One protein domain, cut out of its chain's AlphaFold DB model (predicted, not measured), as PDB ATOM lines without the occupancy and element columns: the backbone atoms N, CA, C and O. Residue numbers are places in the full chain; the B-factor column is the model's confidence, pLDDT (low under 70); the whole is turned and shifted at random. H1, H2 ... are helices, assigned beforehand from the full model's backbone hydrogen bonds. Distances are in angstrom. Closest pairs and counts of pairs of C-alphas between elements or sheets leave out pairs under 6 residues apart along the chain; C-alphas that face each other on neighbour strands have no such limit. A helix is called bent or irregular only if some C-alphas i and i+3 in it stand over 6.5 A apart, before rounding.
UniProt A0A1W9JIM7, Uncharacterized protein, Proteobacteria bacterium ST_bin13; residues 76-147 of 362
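This is residues 76 to 147 of the 362 residues of an uncharacterized protein of Proteobacteria bacterium ST_bin13 (UniProt A0A1W9JIM7). A long, kinked helix, H1, folds back into a helical hairpin with H2, and the short helix H4 packs steeply across H1, with the one-turn H3 at its corner. The first residues of H1, 76 to 82, stick out as a free arm and add to the length. The printed part has 72 residues with four named helices, in the order H1, H2, H3, H4, and no named strand; the class is all helix. It is compact, with a radius of gyration of the C-alphas of 11.4 A, yet elongated in outline, spanning 38 by 23 by 19 A.

H1, residues 76 to 98, begins at C-alpha 76 (-32.063, -114.333, 41.858) and is 29.3 A long. It has a kink of 48 degrees near residue 92 and is irregular, but only just: C-alphas 89 and 92 are 6.9 A apart. H2, residues 103 to 116, is 19.8 A long. H3 is residues 126 to 129. H4, residues 134 to 141, is 10.5 A long and ends at C-alpha 141 (-22.840, -100.475, 40.618).

H1, with residues 90 to 98 alone, touches H2; the closest C-alphas, of Ala 97 and Arg 106, are 4.7 A apart. This hairpin runs opposite ways at a shallow tilt of 34.5 degrees, only just short of steep. H1 touches H4, closest at the C-alphas of Ala 94 and Pro 135, 4.3 A, at a steep tilt of 54 degrees, opposite ways. H2 and H4 are close but not clearly touching, the C-alphas of Trp 110 and Pro 135 being closest at 6.9 A. H3 and H4 touch only at the corner, at the C-alphas of Glu 128 and Gly 134, 3.9 A. H2 and H3 are near each other; H1 and H3 are apart. Every O i to N i+4 pair is within hydrogen-bond range in H2 and H4, and 17 of 19 in H1; H3 is too short for one.

The C-alphas of Asp 77 and Asp 102 are farthest apart, 37.7 A. The printed part has no cut and no long link. Its mean pLDDT is 74.4; 22 residues are under 70, among them 76 to 84 and 141 to 147.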
ATOM      1  N   SER A  76     -33.283-115.081  42.189       49.62
ATOM      2  CA  SER A  76     -32.063-114.333  41.858       49.62
ATOM      3  C   SER A  76     -32.245-113.443  40.622       49.62
ATOM      4  O   SER A  76     -31.916-112.258  40.663       49.62
ATOM      5  N   ASP A  77     -32.834-113.966  39.541       56.88
ATOM      6  CA  ASP A  77     -33.103-113.205  38.313       56.88
ATOM      7  C   ASP A  77     -34.064-112.034  38.574       56.88
ATOM      8  O   ASP A  77     -33.891-110.929  38.052       56.88
ATOM      9  N   ARG A  78     -35.075-112.247  39.425       61.22
ATOM     10  CA  ARG A  78     -36.007-111.195  39.863       61.22
ATOM     11  C   ARG A  78     -35.319-110.140  40.720       61.22
ATOM     12  O   ARG A  78     -35.576-108.953  40.524       61.22
ATOM     13  N   ALA A  79     -34.461-110.552  41.650       55.34
ATOM     14  CA  ALA A  79     -33.689-109.636  42.482       55.34
ATOM     15  C   ALA A  79     -32.760-108.763  41.622       55.34
ATOM     16  O   ALA A  79     -32.748-107.541  41.777       55.34
ATOM     17  N   GLN A  80     -32.075-109.363  40.646       58.53
ATOM     18  CA  GLN A  80     -31.206-108.645  39.716       58.53
ATOM     19  C   GLN A  80     -31.994-107.668  38.834       58.53
ATOM     20  O   GLN A  80     -31.643-106.493  38.748       58.53
ATOM     21  N   ALA A  81     -33.120-108.099  38.258       62.69
ATOM     22  CA  ALA A  81     -33.974-107.228  37.448       62.69
ATOM     23  C   ALA A  81     -34.548-106.039  38.246       62.69
ATOM     24  O   ALA A  81     -34.768-104.960  37.689       62.69
ATOM     25  N   ASN A  82     -34.798-106.217  39.545       66.88
ATOM     26  CA  ASN A  82     -35.197-105.129  40.437       66.88
ATOM     27  C   ASN A  82     -34.029-104.173  40.714       66.88
ATOM     28  O   ASN A  82     -34.223-102.957  40.649       66.88
ATOM     29  N   LYS A  83     -32.821-104.701  40.938       63.69
ATOM     30  CA  LYS A  83     -31.601-103.908  41.137       63.69
ATOM     31  C   LYS A  83     -31.263-103.067  39.903       63.69
ATOM     32  O   LYS A  83     -31.031-101.868  40.029       63.69
ATOM     33  N   ASP A  84     -31.375-103.628  38.701       65.62
ATOM     34  CA  ASP A  84     -31.143-102.907  37.440       65.62
ATOM     35  C   ASP A  84     -32.140-101.752  37.235       65.62
ATOM     36  O   ASP A  84     -31.783-100.664  36.767       65.62
ATOM     37  N   ARG A  85     -33.408-101.948  37.623       70.94
ATOM     38  CA  ARG A  85     -34.413-100.870  37.613       70.94
ATOM     39  C   ARG A  85     -34.067 -99.773  38.612       70.94
ATOM     40  O   ARG A  85     -34.188 -98.599  38.264       70.94
ATOM     41  N   GLN A  86     -33.633-100.139  39.816       68.94
ATOM     42  CA  GLN A  86     -33.212 -99.182  40.837       68.94
ATOM     43  C   GLN A  86     -31.983 -98.391  40.375       68.94
ATOM     44  O   GLN A  86     -32.008 -97.168  40.457       68.94
ATOM     45  N   ILE A  87     -30.971 -99.044  39.788       66.69
ATOM     46  CA  ILE A  87     -29.793 -98.404  39.168       66.69
ATOM     47  C   ILE A  87     -30.215 -97.386  38.107       66.69
ATOM     48  O   ILE A  87     -29.741 -96.250  38.109       66.69
ATOM     49  N   LYS A  88     -31.173 -97.738  37.246       72.88
ATOM     50  CA  LYS A  88     -31.684 -96.824  36.217       72.88
ATOM     51  C   LYS A  88     -32.454 -95.628  36.795       72.88
ATOM     52  O   LYS A  88     -32.366 -94.534  36.243       72.88
ATOM     53  N   MET A  89     -33.206 -95.817  37.882       72.31
ATOM     54  CA  MET A  89     -33.969 -94.743  38.536       72.31
ATOM     55  C   MET A  89     -33.088 -93.824  39.388       72.31
ATOM     56  O   MET A  89     -33.275 -92.608  39.386       72.31
ATOM     57  N   LEU A  90     -32.130 -94.398  40.113       78.00
ATOM     58  CA  LEU A  90     -31.282 -93.682  41.055       78.00
ATOM     59  C   LEU A  90     -29.984 -93.184  40.432       78.00
ATOM     60  O   LEU A  90     -29.387 -92.290  41.009       78.00
ATOM     61  N   GLY A  91     -29.570 -93.652  39.252       76.25
ATOM     62  CA  GLY A  91     -28.333 -93.197  38.606       76.25
ATOM     63  C   GLY A  91     -28.257 -91.672  38.453       76.25
ATOM     64  O   GLY A  91     -27.249 -91.063  38.801       76.25
ATOM     65  N   GLY A  92     -29.357 -91.027  38.049       81.06
ATOM     66  CA  GLY A  92     -29.432 -89.561  37.974       81.06
ATOM     67  C   GLY A  92     -29.401 -88.869  39.343       81.06
ATOM     68  O   GLY A  92     -28.786 -87.815  39.490       81.06
ATOM     69  N   VAL A  93     -30.019 -89.474  40.364       84.50
ATOM     70  CA  VAL A  93     -29.990 -88.983  41.754       84.50
ATOM     71  C   VAL A  93     -28.583 -89.106  42.334       84.50
ATOM     72  O   VAL A  93     -28.082 -88.157  42.929       84.50
ATOM     73  N   ALA A  94     -27.944 -90.256  42.145       83.00
ATOM     74  CA  ALA A  94     -26.601 -90.554  42.612       83.00
ATOM     75  C   ALA A  94     -25.589 -89.602  41.966       83.00
ATOM     76  O   ALA A  94     -24.749 -89.025  42.653       83.00
ATOM     77  N   GLN A  95     -25.735 -89.341  40.663       82.94
ATOM     78  CA  GLN A  95     -24.913 -88.370  39.947       82.94
ATOM     79  C   GLN A  95     -25.113 -86.944  40.479       82.94
ATOM     80  O   GLN A  95     -24.134 -86.249  40.744       82.94
ATOM     81  N   ALA A  96     -26.360 -86.517  40.697       83.94
ATOM     82  CA  ALA A  96     -26.652 -85.207  41.278       83.94
ATOM     83  C   ALA A  96     -26.096 -85.063  42.706       83.94
ATOM     84  O   ALA A  96     -25.517 -84.032  43.037       83.94
ATOM     85  N   ALA A  97     -26.221 -86.103  43.534       85.31
ATOM     86  CA  ALA A  97     -25.692 -86.119  44.892       85.31
ATOM     87  C   ALA A  97     -24.153 -86.120  44.915       85.31
ATOM     88  O   ALA A  97     -23.558 -85.448  45.751       85.31
ATOM     89  N   LYS A  98     -23.489 -86.832  43.998       82.50
ATOM     90  CA  LYS A  98     -22.021 -86.887  43.924       82.50
ATOM     91  C   LYS A  98     -21.380 -85.531  43.619       82.50
ATOM     92  O   LYS A  98     -20.336 -85.213  44.179       82.50
ATOM     93  N   TYR A  99     -21.981 -84.747  42.727       83.12
ATOM     94  CA  TYR A  99     -21.429 -83.449  42.319       83.12
ATOM     95  C   TYR A  99     -21.896 -82.273  43.195       83.12
ATOM     96  O   TYR A  99     -21.463 -81.140  42.973       83.12
ATOM     97  N   GLU A 100     -22.744 -82.524  44.197       87.56
ATOM     98  CA  GLU A 100     -23.149 -81.519  45.179       87.56
ATOM     99  C   GLU A 100     -22.033 -81.302  46.214       87.56
ATOM    100  O   GLU A 100     -21.549 -82.239  46.847       87.56
ATOM    101  N   LYS A 101     -21.615 -80.042  46.374       81.38
ATOM    102  CA  LYS A 101     -20.489 -79.658  47.239       81.38
ATOM    103  C   LYS A 101     -20.908 -79.476  48.694       81.38
ATOM    104  O   LYS A 101     -20.070 -79.608  49.581       81.38
ATOM    105  N   ASP A 102     -22.171 -79.130  48.936       85.88
ATOM    106  CA  ASP A 102     -22.720 -78.962  50.281       85.88
ATOM    107  C   ASP A 102     -23.174 -80.328  50.844       85.88
ATOM    108  O   ASP A 102     -24.103 -80.933  50.298       85.88
ATOM    109  N   PRO A 103     -22.579 -80.821  51.950       76.25
ATOM    110  CA  PRO A 103     -22.911 -82.131  52.515       76.25
ATOM    111  C   PRO A 103     -24.383 -82.285  52.921       76.25
ATOM    112  O   PRO A 103     -24.960 -83.363  52.767       76.25
ATOM    113  N   ALA A 104     -25.020 -81.219  53.413       78.88
ATOM    114  CA  ALA A 104     -26.419 -81.264  53.829       78.88
ATOM    115  C   ALA A 104     -27.351 -81.351  52.614       78.88
ATOM    116  O   ALA A 104     -28.336 -82.094  52.626       78.88
ATOM    117  N   ARG A 105     -27.017 -80.636  51.533       82.94
ATOM    118  CA  ARG A 105     -27.765 -80.714  50.268       82.94
ATOM    119  C   ARG A 105     -27.565 -82.053  49.578       82.94
ATOM    120  O   ARG A 105     -28.542 -82.631  49.111       82.94
ATOM    121  N   ARG A 106     -26.341 -82.582  49.585       82.62
ATOM    122  CA  ARG A 106     -26.023 -83.926  49.092       82.62
ATOM    123  C   ARG A 106     -26.880 -84.981  49.785       82.62
ATOM    124  O   ARG A 106     -27.557 -85.757  49.111       82.62
ATOM    125  N   ALA A 107     -26.922 -84.950  51.118       81.62
ATOM    126  CA  ALA A 107     -27.744 -85.861  51.906       81.62
ATOM    127  C   ALA A 107     -29.234 -85.734  51.602       81.62
ATOM    128  O   ALA A 107     -29.927 -86.741  51.457       81.62
ATOM    129  N   LEU A 108     -29.721 -84.504  51.439       86.31
ATOM    130  CA  LEU A 108     -31.107 -84.258  51.073       86.31
ATOM    131  C   LEU A 108     -31.445 -84.809  49.680       86.31
ATOM    132  O   LEU A 108     -32.488 -85.446  49.528       86.31
ATOM    133  N   ILE A 109     -30.583 -84.598  48.679       85.19
ATOM    134  CA  ILE A 109     -30.752 -85.127  47.316       85.19
ATOM    135  C   ILE A 109     -30.809 -86.653  47.358       85.19
ATOM    136  O   ILE A 109     -31.736 -87.244  46.799       85.19
ATOM    137  N   TRP A 110     -29.866 -87.277  48.069       86.94
ATOM    138  CA  TRP A 110     -29.780 -88.729  48.183       86.94
ATOM    139  C   TRP A 110     -31.018 -89.326  48.854       86.94
ATOM    140  O   TRP A 110     -31.741 -90.115  48.247       86.94
ATOM    141  N   GLN A 111     -31.352 -88.869  50.063       84.88
ATOM    142  CA  GLN A 111     -32.499 -89.383  50.814       84.88
ATOM    143  C   GLN A 111     -33.835 -89.123  50.108       84.88
ATOM    144  O   GLN A 111     -34.738 -89.963  50.145       84.88
ATOM    145  N   THR A 112     -33.984 -87.971  49.448       85.94
ATOM    146  CA  THR A 112     -35.199 -87.659  48.680       85.94
ATOM    147  C   THR A 112     -35.316 -88.556  47.453       85.94
ATOM    148  O   THR A 112     -36.416 -89.004  47.127       85.94
ATOM    149  N   GLY A 113     -34.203 -88.842  46.779       85.38
ATOM    150  CA  GLY A 113     -34.188 -89.742  45.635       85.38
ATOM    151  C   GLY A 113     -34.492 -91.189  46.009       85.38
ATOM    152  O   GLY A 113     -35.330 -91.794  45.345       85.38
ATOM    153  N   LEU A 114     -33.930 -91.701  47.110       83.12
ATOM    154  CA  LEU A 114     -34.251 -93.039  47.629       83.12
ATOM    155  C   LEU A 114     -35.750 -93.188  47.918       83.12
ATOM    156  O   LEU A 114     -36.389 -94.132  47.450       83.12
ATOM    157  N   LYS A 115     -36.345 -92.197  48.599       83.75
ATOM    158  CA  LYS A 115     -37.791 -92.168  48.879       83.75
ATOM    159  C   LYS A 115     -38.635 -92.134  47.607       83.75
ATOM    160  O   LYS A 115     -39.644 -92.827  47.524       83.75
ATOM    161  N   ARG A 116     -38.244 -91.335  46.608       82.44
ATOM    162  CA  ARG A 116     -38.973 -91.220  45.329       82.44
ATOM    163  C   ARG A 116     -38.859 -92.465  44.459       82.44
ATOM    164  O   ARG A 116     -39.808 -92.778  43.750       82.44
ATOM    165  N   ALA A 117     -37.732 -93.165  44.525       76.44
ATOM    166  CA  ALA A 117     -37.533 -94.442  43.850       76.44
ATOM    167  C   ALA A 117     -38.288 -95.599  44.533       76.44
ATOM    168  O   ALA A 117     -38.283 -96.714  44.017       76.44
ATOM    169  N   GLY A 118     -38.943 -95.346  45.675       76.50
ATOM    170  CA  GLY A 118     -39.687 -96.358  46.420       76.50
ATOM    171  C   GLY A 118     -38.788 -97.431  47.029       76.50
ATOM    172  O   GLY A 118     -39.260 -98.536  47.284       76.50
ATOM    173  N   VAL A 119     -37.502 -97.131  47.234       73.44
ATOM    174  CA  VAL A 119     -36.564 -98.076  47.843       73.44
ATOM    175  C   VAL A 119     -36.834 -98.132  49.340       73.44
ATOM    176  O   VAL A 119     -36.833 -97.104  50.022       73.44
ATOM    177  N   ASN A 120     -37.091 -99.334  49.848       75.50
ATOM    178  CA  ASN A 120     -37.244 -99.561  51.273       75.50
ATOM    179  C   ASN A 120     -35.856 -99.519  51.935       75.50
ATOM    180  O   ASN A 120     -34.991-100.306  51.556       75.50
ATOM    181  N   PRO A 121     -35.621 -98.647  52.931       70.00
ATOM    182  CA  PRO A 121     -34.320 -98.545  53.586       70.00
ATOM    183  C   PRO A 121     -33.828 -99.843  54.237       70.00
ATOM    184  O   PRO A 121     -32.633 -99.997  54.430       70.00
ATOM    185  N   GLN A 122     -34.728-100.767  54.586       72.19
ATOM    186  CA  GLN A 122     -34.354-102.064  55.169       72.19
ATOM    187  C   GLN A 122     -33.719-103.025  54.156       72.19
ATOM    188  O   GLN A 122     -33.079-103.989  54.566       72.19
ATOM    189  N   ASP A 123     -33.891-102.757  52.860       66.38
ATOM    190  CA  ASP A 123     -33.371-103.590  51.774       66.38
ATOM    191  C   ASP A 123     -31.979-103.125  51.303       66.38
ATOM    192  O   ASP A 123     -31.413-103.725  50.391       66.38
ATOM    193  N   LEU A 124     -31.446-102.051  51.898       68.38
ATOM    194  CA  LEU A 124     -30.145-101.468  51.573       68.38
ATOM    195  C   LEU A 124     -29.126-101.759  52.669       68.38
ATOM    196  O   LEU A 124     -29.461-101.797  53.858       68.38
ATOM    197  N   ASP A 125     -27.868-101.923  52.268       68.69
ATOM    198  CA  ASP A 125     -26.774-102.000  53.229       68.69
ATOM    199  C   ASP A 125     -26.492-100.614  53.875       68.69
ATOM    200  O   ASP A 125     -26.936 -99.572  53.374       68.69
ATOM    201  N   PRO A 126     -25.805-100.559  55.036       71.12
ATOM    202  CA  PRO A 126     -25.533 -99.294  55.722       71.12
ATOM    203  C   PRO A 126     -24.759 -98.262  54.887       71.12
ATOM    204  O   PRO A 126     -24.970 -97.064  55.080       71.12
ATOM    205  N   ASP A 127     -23.910 -98.706  53.956       69.12
ATOM    206  CA  ASP A 127     -23.098 -97.831  53.105       69.12
ATOM    207  C   ASP A 127     -23.932 -97.270  51.938       69.12
ATOM    208  O   ASP A 127     -23.781 -96.114  51.553       69.12
ATOM    209  N   GLU A 128     -24.884 -98.041  51.406       74.31
ATOM    210  CA  GLU A 128     -25.868 -97.610  50.406       74.31
ATOM    211  C   GLU A 128     -26.844 -96.562  50.975       74.31
ATOM    212  O   GLU A 128     -27.296 -95.656  50.262       74.31
ATOM    213  N   LEU A 129     -27.155 -96.647  52.272       76.06
ATOM    214  CA  LEU A 129     -27.985 -95.670  52.985       76.06
ATOM    215  C   LEU A 129     -27.247 -94.375  53.318       76.06
ATOM    216  O   LEU A 129     -27.877 -93.317  53.445       76.06
ATOM    217  N   ASP A 130     -25.933 -94.453  53.492       79.50
ATOM    218  CA  ASP A 130     -25.136 -93.328  53.937       79.50
ATOM    219  C   ASP A 130     -25.088 -92.225  52.852       79.50
ATOM    220  O   ASP A 130     -24.750 -92.467  51.693       79.50
ATOM    221  N   PRO A 131     -25.433 -90.972  53.195       77.75
ATOM    222  CA  PRO A 131     -25.416 -89.837  52.273       77.75
ATOM    223  C   PRO A 131     -24.101 -89.551  51.552       77.75
ATOM    224  O   PRO A 131     -24.099 -88.878  50.517       77.75
ATOM    225  N   MET A 132     -22.987 -89.966  52.147       72.50
ATOM    226  CA  MET A 132     -21.648 -89.623  51.701       72.50
ATOM    227  C   MET A 132     -21.006 -90.730  50.872       72.50
ATOM    228  O   MET A 132     -20.170 -90.423  50.024       72.50
ATOM    229  N   THR A 133     -21.402 -91.979  51.096       76.00
ATOM    230  CA  THR A 133     -20.864 -93.166  50.421       76.00
ATOM    231  C   THR A 133     -21.880 -93.796  49.472       76.00
ATOM    232  O   THR A 133     -21.509 -94.169  48.360       76.00
ATOM    233  N   GLY A 134     -23.169 -93.779  49.810       77.94
ATOM    234  CA  GLY A 134     -24.258 -94.360  49.025       77.94
ATOM    235  C   GLY A 134     -24.326 -93.896  47.568       77.94
ATOM    236  O   GLY A 134     -24.381 -94.750  46.681       77.94
ATOM    237  N   PRO A 135     -24.236 -92.583  47.256       82.19
ATOM    238  CA  PRO A 135     -24.181 -92.121  45.869       82.19
ATOM    239  C   PRO A 135     -23.010 -92.712  45.070       82.19
ATOM    240  O   PRO A 135     -23.161 -93.019  43.889       82.19
ATOM    241  N   ASP A 136     -21.844 -92.871  45.697       76.50
ATOM    242  CA  ASP A 136     -20.651 -93.409  45.044       76.50
ATOM    243  C   ASP A 136     -20.737 -94.931  44.874       76.50
ATOM    244  O   ASP A 136     -20.409 -95.428  43.799       76.50
ATOM    245  N   VAL A 137     -21.276 -95.650  45.864       72.44
ATOM    246  CA  VAL A 137     -21.583 -97.089  45.777       72.44
ATOM    247  C   VAL A 137     -22.579 -97.371  44.644       72.44
ATOM    248  O   VAL A 137     -22.375 -98.277  43.836       72.44
ATOM    249  N   PHE A 138     -23.627 -96.552  44.509       76.06
ATOM    250  CA  PHE A 138     -24.634 -96.723  43.457       76.06
ATOM    251  C   PHE A 138     -24.101 -96.407  42.054       76.06
ATOM    252  O   PHE A 138     -24.450 -97.083  41.086       76.06
ATOM    253  N   LEU A 139     -23.240 -95.392  41.932       74.62
ATOM    254  CA  LEU A 139     -22.555 -95.084  40.674       74.62
ATOM    255  C   LEU A 139     -21.492 -96.130  40.326       74.62
ATOM    256  O   LEU A 139     -21.229 -96.357  39.148       74.62
ATOM    257  N   ALA A 140     -20.890 -96.783  41.319       70.44
ATOM    258  CA  ALA A 140     -20.001 -97.912  41.081       70.44
ATOM    259  C   ALA A 140     -20.773 -99.127  40.549       70.44
ATOM    260  O   ALA A 140     -20.374 -99.708  39.543       70.44
ATOM    261  N   ALA A 141     -21.946 -99.427  41.119       66.50
ATOM    262  CA  ALA A 141     -22.840-100.475  40.618       66.50
ATOM    263  C   ALA A 141     -23.351-100.218  39.184       66.50
ATOM    264  O   ALA A 141     -23.690-101.162  38.472       66.50
ATOM    265  N   SER A 142     -23.385 -98.956  38.733       65.31
ATOM    266  CA  SER A 142     -23.695 -98.594  37.341       65.31
ATOM    267  C   SER A 142     -22.472 -98.553  36.409       65.31
ATOM    268  O   SER A 142     -22.624 -98.255  35.223       65.31
ATOM    269  N   GLY A 143     -21.266 -98.827  36.918       62.16
ATOM    270  CA  GLY A 143     -20.005 -98.757  36.172       62.16
ATOM    271  C   GLY A 143     -19.487 -97.335  35.915       62.16
ATOM    272  O   GLY A 143     -18.610 -97.145  35.077       62.16
ATOM    273  N   MET A 144     -20.029 -96.323  36.598       64.62
ATOM    274  CA  MET A 144     -19.710 -94.901  36.395       64.62
ATOM    275  C   MET A 144     -18.754 -94.320  37.453       64.62
ATOM    276  O   MET A 144     -18.323 -93.173  37.323       64.62
ATOM    277  N   ALA A 145     -18.425 -95.072  38.507       65.81
ATOM    278  CA  ALA A 145     -17.488 -94.678  39.559       65.81
ATOM    279  C   ALA A 145     -16.705 -95.886  40.103       65.81
ATOM    280  O   ALA A 145     -17.086 -97.028  39.875       65.81
ATOM    281  N   GLN A 146     -15.612 -95.628  40.825       60.91
ATOM    282  CA  GLN A 146     -14.950 -96.648  41.643       60.91
ATOM    283  C   GLN A 146     -15.690 -96.803  42.975       60.91
ATOM    284  O   GLN A 146     -16.153 -95.804  43.531       60.91
ATOM    285  N   ASP A 147     -15.801 -98.036  43.472       65.31
ATOM    286  CA  ASP A 147     -16.490 -98.326  44.730       65.31
ATOM    287  C   ASP A 147     -15.636 -97.836  45.919       65.31
ATOM    288  O   ASP A 147     -14.501 -98.291  46.094       65.31
TER     289      ASP A 147